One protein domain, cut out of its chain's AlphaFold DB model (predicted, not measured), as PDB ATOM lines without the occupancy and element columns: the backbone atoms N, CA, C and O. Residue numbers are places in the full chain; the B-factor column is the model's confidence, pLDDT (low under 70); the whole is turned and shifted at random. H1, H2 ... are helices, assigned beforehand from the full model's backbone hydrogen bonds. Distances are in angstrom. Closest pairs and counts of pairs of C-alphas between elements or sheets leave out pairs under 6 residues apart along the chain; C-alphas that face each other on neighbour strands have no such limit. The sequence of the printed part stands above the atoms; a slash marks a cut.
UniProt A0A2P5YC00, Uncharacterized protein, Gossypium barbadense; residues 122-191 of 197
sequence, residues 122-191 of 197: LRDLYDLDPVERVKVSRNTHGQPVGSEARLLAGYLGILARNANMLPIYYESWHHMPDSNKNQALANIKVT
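Overview. This is residues 122 to 191 of the 197 residues of an uncharacterized protein of Gossypium barbadense (UniProt A0A2P5YC00). There is little regular structure: two short helices, H1 and H2, run opposite ways at a steep tilt, joined by a wide loop, residues 160 to 177. Before them a long loop, residues 122 to 148, folds back on itself, with residues 137 to 138 paired antiparallel with residues 144 to 145. The printed part has 70 residues, 21 of them in H1 and then H2; its class is all helix, with no named strand. It is only just compact, close to loose, with a radius of gyration of the C-alphas of 13.2 A and spans of 34 by 29 by 18 A.

Along the chain. H1, residues 149 to 159, begins at C-alpha 149 (-1.759, 36.202, -86.123) and is 15.2 A long. H2, residues 178 to 187, is 14.5 A long and ends at C-alpha 187 (-2.465, 42.803, -100.434).

Arrangement. H1 and H2 are close but not clearly touching; their closest C-alphas, of Leu 159 and Ala 184, are 7.4 A apart. Their lines stand at a steep tilt of 45 degrees. Every O i to N i+4 pair is within hydrogen-bond range in H1, and 5 of 6 in H2.

Size, cuts and confidence. The farthest C-alphas, of Val 131 and Glu 171, are 36.9 A apart. The printed part has no cut, and the link from H1 to H2 is long. In this model, pLDDT is under 70 at residues 122 to 133, 163, 165 and 189 to 191.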
ATOM      1  N   LEU A 122     -14.722  42.825 -92.210       59.03
ATOM      2  CA  LEU A 122     -13.412  43.469 -92.142       59.03
ATOM      3  C   LEU A 122     -13.203  44.405 -93.351       59.03
ATOM      4  O   LEU A 122     -12.301  44.198 -94.156       59.03
ATOM      5  N   ARG A 123     -14.108  45.382 -93.516       53.97
ATOM      6  CA  ARG A 123     -14.026  46.425 -94.556       53.97
ATOM      7  C   ARG A 123     -12.852  47.355 -94.266       53.97
ATOM      8  O   ARG A 123     -11.985  47.531 -95.115       53.97
ATOM      9  N   ASP A 124     -12.777  47.776 -93.009       51.34
ATOM     10  CA  ASP A 124     -11.795  48.650 -92.355       51.34
ATOM     11  C   ASP A 124     -10.346  48.091 -92.334       51.34
ATOM     12  O   ASP A 124      -9.549  48.442 -91.472       51.34
ATOM     13  N   LEU A 125     -10.000  47.168 -93.242       57.31
ATOM     14  CA  LEU A 125      -8.655  46.609 -93.422       57.31
ATOM     15  C   LEU A 125      -8.238  46.452 -94.897       57.31
ATOM     16  O   LEU A 125      -7.089  46.107 -95.168       57.31
ATOM     17  N   TYR A 126      -9.141  46.698 -95.855       56.53
ATOM     18  CA  TYR A 126      -8.789  46.783 -97.278       56.53
ATOM     19  C   TYR A 126      -8.298  48.188 -97.649       56.53
ATOM     20  O   TYR A 126      -7.274  48.316 -98.318       56.53
ATOM     21  N   ASP A 127      -8.977  49.212 -97.131       61.38
ATOM     22  CA  ASP A 127      -8.753  50.621 -97.478       61.38
ATOM     23  C   ASP A 127      -7.782  51.349 -96.521       61.38
ATOM     24  O   ASP A 127      -7.613  52.561 -96.621       61.38
ATOM     25  N   LEU A 128      -7.124  50.624 -95.602       61.28
ATOM     26  CA  LEU A 128      -6.130  51.199 -94.683       61.28
ATOM     27  C   LEU A 128      -4.868  51.669 -95.415       61.28
ATOM     28  O   LEU A 128      -4.265  50.922 -96.214       61.28
ATOM     29  N   ASP A 129      -4.414  52.862 -95.026       57.38
ATOM     30  CA  ASP A 129      -3.097  53.392 -95.365       57.38
ATOM     31  C   ASP A 129      -2.009  52.366 -94.978       57.38
ATOM     32  O   ASP A 129      -2.123  51.718 -93.933       57.38
ATOM     33  N   PRO A 130      -0.951  52.165 -95.791       58.59
ATOM     34  CA  PRO A 130       0.211  51.353 -95.423       58.59
ATOM     35  C   PRO A 130       0.752  51.548 -93.993       58.59
ATOM     36  O   PRO A 130       1.239  50.571 -93.423       58.59
ATOM     37  N   VAL A 131       0.648  52.750 -93.419       54.75
ATOM     38  CA  VAL A 131       1.059  53.100 -92.046       54.75
ATOM     39  C   VAL A 131       0.129  52.504 -90.979       54.75
ATOM     40  O   VAL A 131       0.593  52.125 -89.906       54.75
ATOM     41  N   GLU A 132      -1.167  52.360 -91.265       65.94
ATOM     42  CA  GLU A 132      -2.182  51.853 -90.324       65.94
ATOM     43  C   GLU A 132      -2.298  50.315 -90.324       65.94
ATOM     44  O   GLU A 132      -3.058  49.727 -89.549       65.94
ATOM     45  N   ARG A 133      -1.556  49.624 -91.199       68.94
ATOM     46  CA  ARG A 133      -1.655  48.167 -91.362       68.94
ATOM     47  C   ARG A 133      -1.083  47.419 -90.162       68.94
ATOM     48  O   ARG A 133       0.064  47.617 -89.766       68.94
ATOM     49  N   VAL A 134      -1.862  46.466 -89.646       73.50
ATOM     50  CA  VAL A 134      -1.458  45.581 -88.543       73.50
ATOM     51  C   VAL A 134      -0.193  44.800 -88.915       73.50
ATOM     52  O   VAL A 134      -0.235  43.859 -89.710       73.50
ATOM     53  N   LYS A 135       0.935  45.173 -88.305       80.00
ATOM     54  CA  LYS A 135       2.218  44.474 -88.426       80.00
ATOM     55  C   LYS A 135       2.163  43.163 -87.634       80.00
ATOM     56  O   LYS A 135       1.898  43.171 -86.437       80.00
ATOM     57  N   VAL A 136       2.426  42.039 -88.301       79.06
ATOM     58  CA  VAL A 136       2.381  40.691 -87.706       79.06
ATOM     59  C   VAL A 136       3.800  40.131 -87.650       79.06
ATOM     60  O   VAL A 136       4.476  40.078 -88.678       79.06
ATOM     61  N   SER A 137       4.266  39.721 -86.467       79.44
ATOM     62  CA  SER A 137       5.582  39.084 -86.336       79.44
ATOM     63  C   SER A 137       5.552  37.663 -86.909       79.44
ATOM     64  O   SER A 137       4.500  37.022 -86.974       79.44
ATOM     65  N   ARG A 138       6.703  37.166 -87.368       79.38
ATOM     66  CA  ARG A 138       6.851  35.819 -87.940       79.38
ATOM     67  C   ARG A 138       8.008  35.101 -87.246       79.38
ATOM     68  O   ARG A 138       8.995  35.749 -86.909       79.38
ATOM     69  N   ASN A 139       7.887  33.793 -87.023       85.00
ATOM     70  CA  ASN A 139       9.000  32.976 -86.531       85.00
ATOM     71  C   ASN A 139      10.007  32.655 -87.654       85.00
ATOM     72  O   ASN A 139       9.795  33.003 -88.817       85.00
ATOM     73  N   THR A 140      11.086  31.952 -87.308       80.31
ATOM     74  CA  THR A 140      12.106  31.445 -88.247       80.31
ATOM     75  C   THR A 140      11.527  30.592 -89.382       80.31
ATOM     76  O   THR A 140      12.064  30.600 -90.482       80.31
ATOM     77  N   HIS A 141      10.398  29.918 -89.149       78.75
ATOM     78  CA  HIS A 141       9.661  29.117 -90.132       78.75
ATOM     79  C   HIS A 141       8.614  29.930 -90.924       78.75
ATOM     80  O   HIS A 141       7.738  29.364 -91.573       78.75
ATOM     81  N   GLY A 142       8.633  31.266 -90.835       78.62
ATOM     82  CA  GLY A 142       7.709  32.151 -91.548       78.62
ATOM     83  C   GLY A 142       6.252  32.116 -91.060       78.62
ATOM     84  O   GLY A 142       5.395  32.762 -91.672       78.62
ATOM     85  N   GLN A 143       5.940  31.416 -89.972       80.75
ATOM     86  CA  GLN A 143       4.593  31.333 -89.399       80.75
ATOM     87  C   GLN A 143       4.297  32.582 -88.552       80.75
ATOM     88  O   GLN A 143       5.199  33.058 -87.859       80.75
ATOM     89  N   PRO A 144       3.067  33.128 -88.569       81.19
ATOM     90  CA  PRO A 144       2.730  34.324 -87.803       81.19
ATOM     91  C   PRO A 144       2.635  34.033 -86.296       81.19
ATOM     92  O   PRO A 144       1.991  33.069 -85.884       81.19
ATOM     93  N   VAL A 145       3.235  34.895 -85.473       79.19
ATOM     94  CA  VAL A 145       3.273  34.785 -84.003       79.19
ATOM     95  C   VAL A 145       2.574  35.997 -83.371       79.19
ATOM     96  O   VAL A 145       2.494  37.064 -83.973       79.19
ATOM     97  N   GLY A 146       2.038  35.829 -82.158       85.06
ATOM     98  CA  GLY A 146       1.378  36.894 -81.395       85.06
ATOM     99  C   GLY A 146      -0.153  36.851 -81.443       85.06
ATOM    100  O   GLY A 146      -0.764  35.904 -81.945       85.06
ATOM    101  N   SER A 147      -0.798  37.882 -80.894       76.19
ATOM    102  CA  SER A 147      -2.267  37.994 -80.870       76.19
ATOM    103  C   SER A 147      -2.842  38.380 -82.247       76.19
ATOM    104  O   SER A 147      -3.995  38.082 -82.581       76.19
ATOM    105  N   GLU A 148      -1.979  38.981 -83.064       79.94
ATOM    106  CA  GLU A 148      -2.193  39.605 -84.365       79.94
ATOM    107  C   GLU A 148      -2.292  38.538 -85.466       79.94
ATOM    108  O   GLU A 148      -3.045  38.695 -86.428       79.94
ATOM    109  N   ALA A 149      -1.637  37.385 -85.271       78.81
ATOM    110  CA  ALA A 149      -1.759  36.202 -86.123       78.81
ATOM    111  C   ALA A 149      -3.226  35.768 -86.324       78.81
ATOM    112  O   ALA A 149      -3.627  35.350 -87.412       78.81
ATOM    113  N   ARG A 150      -4.072  35.944 -85.299       80.06
ATOM    114  CA  ARG A 150      -5.515  35.658 -85.356       80.06
ATOM    115  C   ARG A 150      -6.305  36.687 -86.181       80.06
ATOM    116  O   ARG A 150      -7.385  36.358 -86.673       80.06
ATOM    117  N   LEU A 151      -5.799  37.914 -86.329       80.12
ATOM    118  CA  LEU A 151      -6.364  38.921 -87.237       80.12
ATOM    119  C   LEU A 151      -5.974  38.599 -88.683       80.12
ATOM    120  O   LEU A 151      -6.854  38.560 -89.542       80.12
ATOM    121  N   LEU A 152      -4.706  38.245 -88.927       81.44
ATOM    122  CA  LEU A 152      -4.227  37.780 -90.233       81.44
ATOM    123  C   LEU A 152      -5.007  36.552 -90.725       81.44
ATOM    124  O   LEU A 152      -5.516  36.568 -91.840       81.44
ATOM    125  N   ALA A 153      -5.190  35.530 -89.885       80.00
ATOM    126  CA  ALA A 153      -6.012  34.364 -90.223       80.00
ATOM    127  C   ALA A 153      -7.477  34.738 -90.541       80.00
ATOM    128  O   ALA A 153      -8.097  34.151 -91.427       80.00
ATOM    129  N   GLY A 154      -8.025  35.748 -89.856       80.62
ATOM    130  CA  GLY A 154      -9.347  36.302 -90.156       80.62
ATOM    131  C   GLY A 154      -9.412  36.999 -91.519       80.62
ATOM    132  O   GLY A 154     -10.366  36.779 -92.261       80.62
ATOM    133  N   TYR A 155      -8.393  37.788 -91.864       77.75
ATOM    134  CA  TYR A 155      -8.276  38.490 -93.146       77.75
ATOM    135  C   TYR A 155      -8.052  37.530 -94.324       77.75
ATOM    136  O   TYR A 155      -8.759  37.611 -95.326       77.75
ATOM    137  N   LEU A 156      -7.156  36.547 -94.173       80.38
ATOM    138  CA  LEU A 156      -6.961  35.451 -95.133       80.38
ATOM    139  C   LEU A 156      -8.275  34.701 -95.393       80.38
ATOM    140  O   LEU A 156      -8.645  34.466 -96.541       80.38
ATOM    141  N   GLY A 157      -9.038  34.416 -94.332       80.75
ATOM    142  CA  GLY A 157     -10.361  33.801 -94.421       80.75
ATOM    143  C   GLY A 157     -11.444  34.659 -95.090       80.75
ATOM    144  O   GLY A 157     -12.533  34.139 -95.326       80.75
ATOM    145  N   ILE A 158     -11.179  35.936 -95.393       76.81
ATOM    146  CA  ILE A 158     -12.057  36.843 -96.154       76.81
ATOM    147  C   ILE A 158     -11.533  37.016 -97.586       76.81
ATOM    148  O   ILE A 158     -12.329  36.925 -98.519       76.81
ATOM    149  N   LEU A 159     -10.212  37.136 -97.783       76.25
ATOM    150  CA  LEU A 159      -9.573  37.046 -99.105       76.25
ATOM    151  C   LEU A 159      -9.980  35.760 -99.838       76.25
ATOM    152  O   LEU A 159     -10.423  35.831-100.980       76.25
ATOM    153  N   ALA A 160      -9.939  34.608 -99.159       74.56
ATOM    154  CA  ALA A 160     -10.351  33.304 -99.693       74.56
ATOM    155  C   ALA A 160     -11.848  33.197-100.055       74.56
ATOM    156  O   ALA A 160     -12.265  32.212-100.655       74.56
ATOM    157  N   ARG A 161     -12.673  34.189 -99.689       75.06
ATOM    158  CA  ARG A 161     -14.100  34.280-100.056       75.06
ATOM    159  C   ARG A 161     -14.370  35.360-101.105       75.06
ATOM    160  O   ARG A 161     -15.507  35.504-101.547       75.06
ATOM    161  N   ASN A 162     -13.361  36.146-101.473       72.25
ATOM    162  CA  ASN A 162     -13.487  37.195-102.470       72.25
ATOM    163  C   ASN A 162     -13.292  36.593-103.867       72.25
ATOM    164  O   ASN A 162     -12.173  36.538-104.376       72.25
ATOM    165  N   ALA A 163     -14.396  36.165-104.482       62.66
ATOM    166  CA  ALA A 163     -14.411  35.503-105.787       62.66
ATOM    167  C   ALA A 163     -13.800  36.329-106.941       62.66
ATOM    168  O   ALA A 163     -13.441  35.749-107.960       62.66
ATOM    169  N   ASN A 164     -13.637  37.650-106.783       72.25
ATOM    170  CA  ASN A 164     -12.946  38.496-107.764       72.25
ATOM    171  C   ASN A 164     -11.415  38.329-107.697       72.25
ATOM    172  O   ASN A 164     -10.729  38.518-108.694       72.25
ATOM    173  N   MET A 165     -10.885  38.003-106.514       68.81
ATOM    174  CA  MET A 165      -9.450  37.861-106.240       68.81
ATOM    175  C   MET A 165      -9.010  36.398-106.316       68.81
ATOM    176  O   MET A 165      -8.025  36.077-106.980       68.81
ATOM    177  N   LEU A 166      -9.761  35.524-105.642       72.88
ATOM    178  CA  LEU A 166      -9.542  34.084-105.528       72.88
ATOM    179  C   LEU A 166     -10.817  33.365-106.008       72.88
ATOM    180  O   LEU A 166     -11.714  33.097-105.204       72.88
ATOM    181  N   PRO A 167     -10.954  33.119-107.325       71.81
ATOM    182  CA  PRO A 167     -12.186  32.595-107.898       71.81
ATOM    183  C   PRO A 167     -12.362  31.099-107.629       71.81
ATOM    184  O   PRO A 167     -11.477  30.295-107.911       71.81
ATOM    185  N   ILE A 168     -13.552  30.708-107.169       77.44
ATOM    186  CA  ILE A 168     -13.892  29.310-106.845       77.44
ATOM    187  C   ILE A 168     -14.198  28.427-108.071       77.44
ATOM    188  O   ILE A 168     -14.622  27.290-107.900       77.44
ATOM    189  N   TYR A 169     -14.022  28.932-109.300       77.50
ATOM    190  CA  TYR A 169     -14.266  28.158-110.526       77.50
ATOM    191  C   TYR A 169     -13.080  27.267-110.939       77.50
ATOM    192  O   TYR A 169     -13.209  26.472-111.864       77.50
ATOM    193  N   TYR A 170     -11.931  27.386-110.267       76.94
ATOM    194  CA  TYR A 170     -10.795  26.485-110.456       76.94
ATOM    195  C   TYR A 170     -10.899  25.283-109.516       76.94
ATOM    196  O   TYR A 170     -10.798  25.433-108.300       76.94
ATOM    197  N   GLU A 171     -11.012  24.080-110.081       78.75
ATOM    198  CA  GLU A 171     -11.086  22.811-109.334       78.75
ATOM    199  C   GLU A 171      -9.822  22.509-108.503       78.75
ATOM    200  O   GLU A 171      -9.859  21.725-107.557       78.75
ATOM    201  N   SER A 172      -8.687  23.132-108.841       80.06
ATOM    202  CA  SER A 172      -7.419  23.003-108.116       80.06
ATOM    203  C   SER A 172      -6.615  24.298-108.183       80.06
ATOM    204  O   SER A 172      -6.530  24.940-109.232       80.06
ATOM    205  N   TRP A 173      -5.956  24.639-107.071       77.50
ATOM    206  CA  TRP A 173      -5.074  25.806-106.923       77.50
ATOM    207  C   TRP A 173      -3.985  25.903-108.002       77.50
ATOM    208  O   TRP A 173      -3.598  26.998-108.412       77.50
ATOM    209  N   HIS A 174      -3.519  24.753-108.489       79.12
ATOM    210  CA  HIS A 174      -2.498  24.650-109.529       79.12
ATOM    211  C   HIS A 174      -2.978  25.213-110.876       79.12
ATOM    212  O   HIS A 174      -2.183  25.808-111.596       79.12
ATOM    213  N   HIS A 175      -4.276  25.095-111.178       81.62
ATOM    214  CA  HIS A 175      -4.890  25.639-112.393       81.62
ATOM    215  C   HIS A 175      -5.258  27.126-112.278       81.62
ATOM    216  O   HIS A 175      -5.510  27.765-113.298       81.62
ATOM    217  N   MET A 176      -5.283  27.698-111.067       82.19
ATOM    218  CA  MET A 176      -5.505  29.134-110.902       82.19
ATOM    219  C   MET A 176      -4.276  29.904-111.427       82.19
ATOM    220  O   MET A 176      -3.151  29.563-111.052       82.19
ATOM    221  N   PRO A 177      -4.441  30.939-112.270       81.50
ATOM    222  CA  PRO A 177      -3.328  31.650-112.886       81.50
ATOM    223  C   PRO A 177      -2.544  32.462-111.857       81.50
ATOM    224  O   PRO A 177      -3.104  33.057-110.931       81.50
ATOM    225  N   ASP A 178      -1.232  32.553-112.062       81.31
ATOM    226  CA  ASP A 178      -0.331  33.214-111.115       81.31
ATOM    227  C   ASP A 178      -0.583  34.722-111.006       81.31
ATOM    228  O   ASP A 178      -0.292  35.313-109.972       81.31
ATOM    229  N   SER A 179      -1.225  35.337-112.008       82.00
ATOM    230  CA  SER A 179      -1.747  36.710-111.917       82.00
ATOM    231  C   SER A 179      -2.654  36.890-110.690       82.00
ATOM    232  O   SER A 179      -2.406  37.766-109.863       82.00
ATOM    233  N   ASN A 180      -3.634  36.000-110.493       81.31
ATOM    234  CA  ASN A 180      -4.543  36.033-109.343       81.31
ATOM    235  C   ASN A 180      -3.826  35.703-108.024       81.31
ATOM    236  O   ASN A 180      -4.082  36.361-107.015       81.31
ATOM    237  N   LYS A 181      -2.888  34.741-108.028       80.31
ATOM    238  CA  LYS A 181      -2.055  34.424-106.846       80.31
ATOM    239  C   LYS A 181      -1.254  35.652-106.403       80.31
ATOM    240  O   LYS A 181      -1.303  36.036-105.236       80.31
ATOM    241  N   ASN A 182      -0.587  36.310-107.350       80.31
ATOM    242  CA  ASN A 182       0.231  37.497-107.118       80.31
ATOM    243  C   ASN A 182      -0.617  38.711-106.717       80.31
ATOM    244  O   ASN A 182      -0.230  39.446-105.813       80.31
ATOM    245  N   GLN A 183      -1.799  38.901-107.312       76.75
ATOM    246  CA  GLN A 183      -2.725  39.971-106.930       76.75
ATOM    247  C   GLN A 183      -3.274  39.767-105.506       76.75
ATOM    248  O   GLN A 183      -3.371  40.724-104.737       76.75
ATOM    249  N   ALA A 184      -3.593  38.528-105.117       74.00
ATOM    250  CA  ALA A 184      -3.984  38.201-103.748       74.00
ATOM    251  C   ALA A 184      -2.829  38.447-102.759       74.00
ATOM    252  O   ALA A 184      -3.036  39.104-101.735       74.00
ATOM    253  N   LEU A 185      -1.613  38.004-103.104       74.44
ATOM    254  CA  LEU A 185      -0.398  38.188-102.307       74.44
ATOM    255  C   LEU A 185       0.012  39.666-102.174       74.44
ATOM    256  O   LEU A 185       0.467  40.067-101.108       74.44
ATOM    257  N   ALA A 186      -0.216  40.504-103.189       73.75
ATOM    258  CA  ALA A 186       0.113  41.934-103.170       73.75
ATOM    259  C   ALA A 186      -0.645  42.740-102.093       73.75
ATOM    260  O   ALA A 186      -0.170  43.795-101.665       73.75
ATOM    261  N   ASN A 187      -1.790  42.241-101.611       71.75
ATOM    262  CA  ASN A 187      -2.465  42.803-100.434       71.75
ATOM    263  C   ASN A 187      -1.673  42.527 -99.146       71.75
ATOM    264  O   ASN A 187      -1.567  43.389 -98.271       71.75
ATOM    265  N   ILE A 188      -1.083  41.332 -99.061       72.12
ATOM    266  CA  ILE A 188      -0.261  40.831 -97.958       72.12
ATOM    267  C   ILE A 188       1.182  41.322 -98.164       72.12
ATOM    268  O   ILE A 188       2.117  40.541 -98.349       72.12
ATOM    269  N   LYS A 189       1.373  42.648 -98.155       68.12
ATOM    270  CA  LYS A 189       2.704  43.261 -98.264       68.12
ATOM    271  C   LYS A 189       3.592  42.789 -97.110       68.12
ATOM    272  O   LYS A 189       3.460  43.270 -95.988       68.12
ATOM    273  N   VAL A 190       4.517  41.873 -97.399       58.25
ATOM    274  CA  VAL A 190       5.565  41.453 -96.462       58.25
ATOM    275  C   VAL A 190       6.606  42.567 -96.384       58.25
ATOM    276  O   VAL A 190       7.625  42.544 -97.071       58.25
ATOM    277  N   THR A 191       6.337  43.578 -95.560       49.66
ATOM    278  CA  THR A 191       7.369  44.529 -95.153       49.66
ATOM    279  C   THR A 191       8.415  43.780 -94.334       49.66
ATOM    280  O   THR A 191       8.086  43.067 -93.381       49.66
TER     281      THR A 191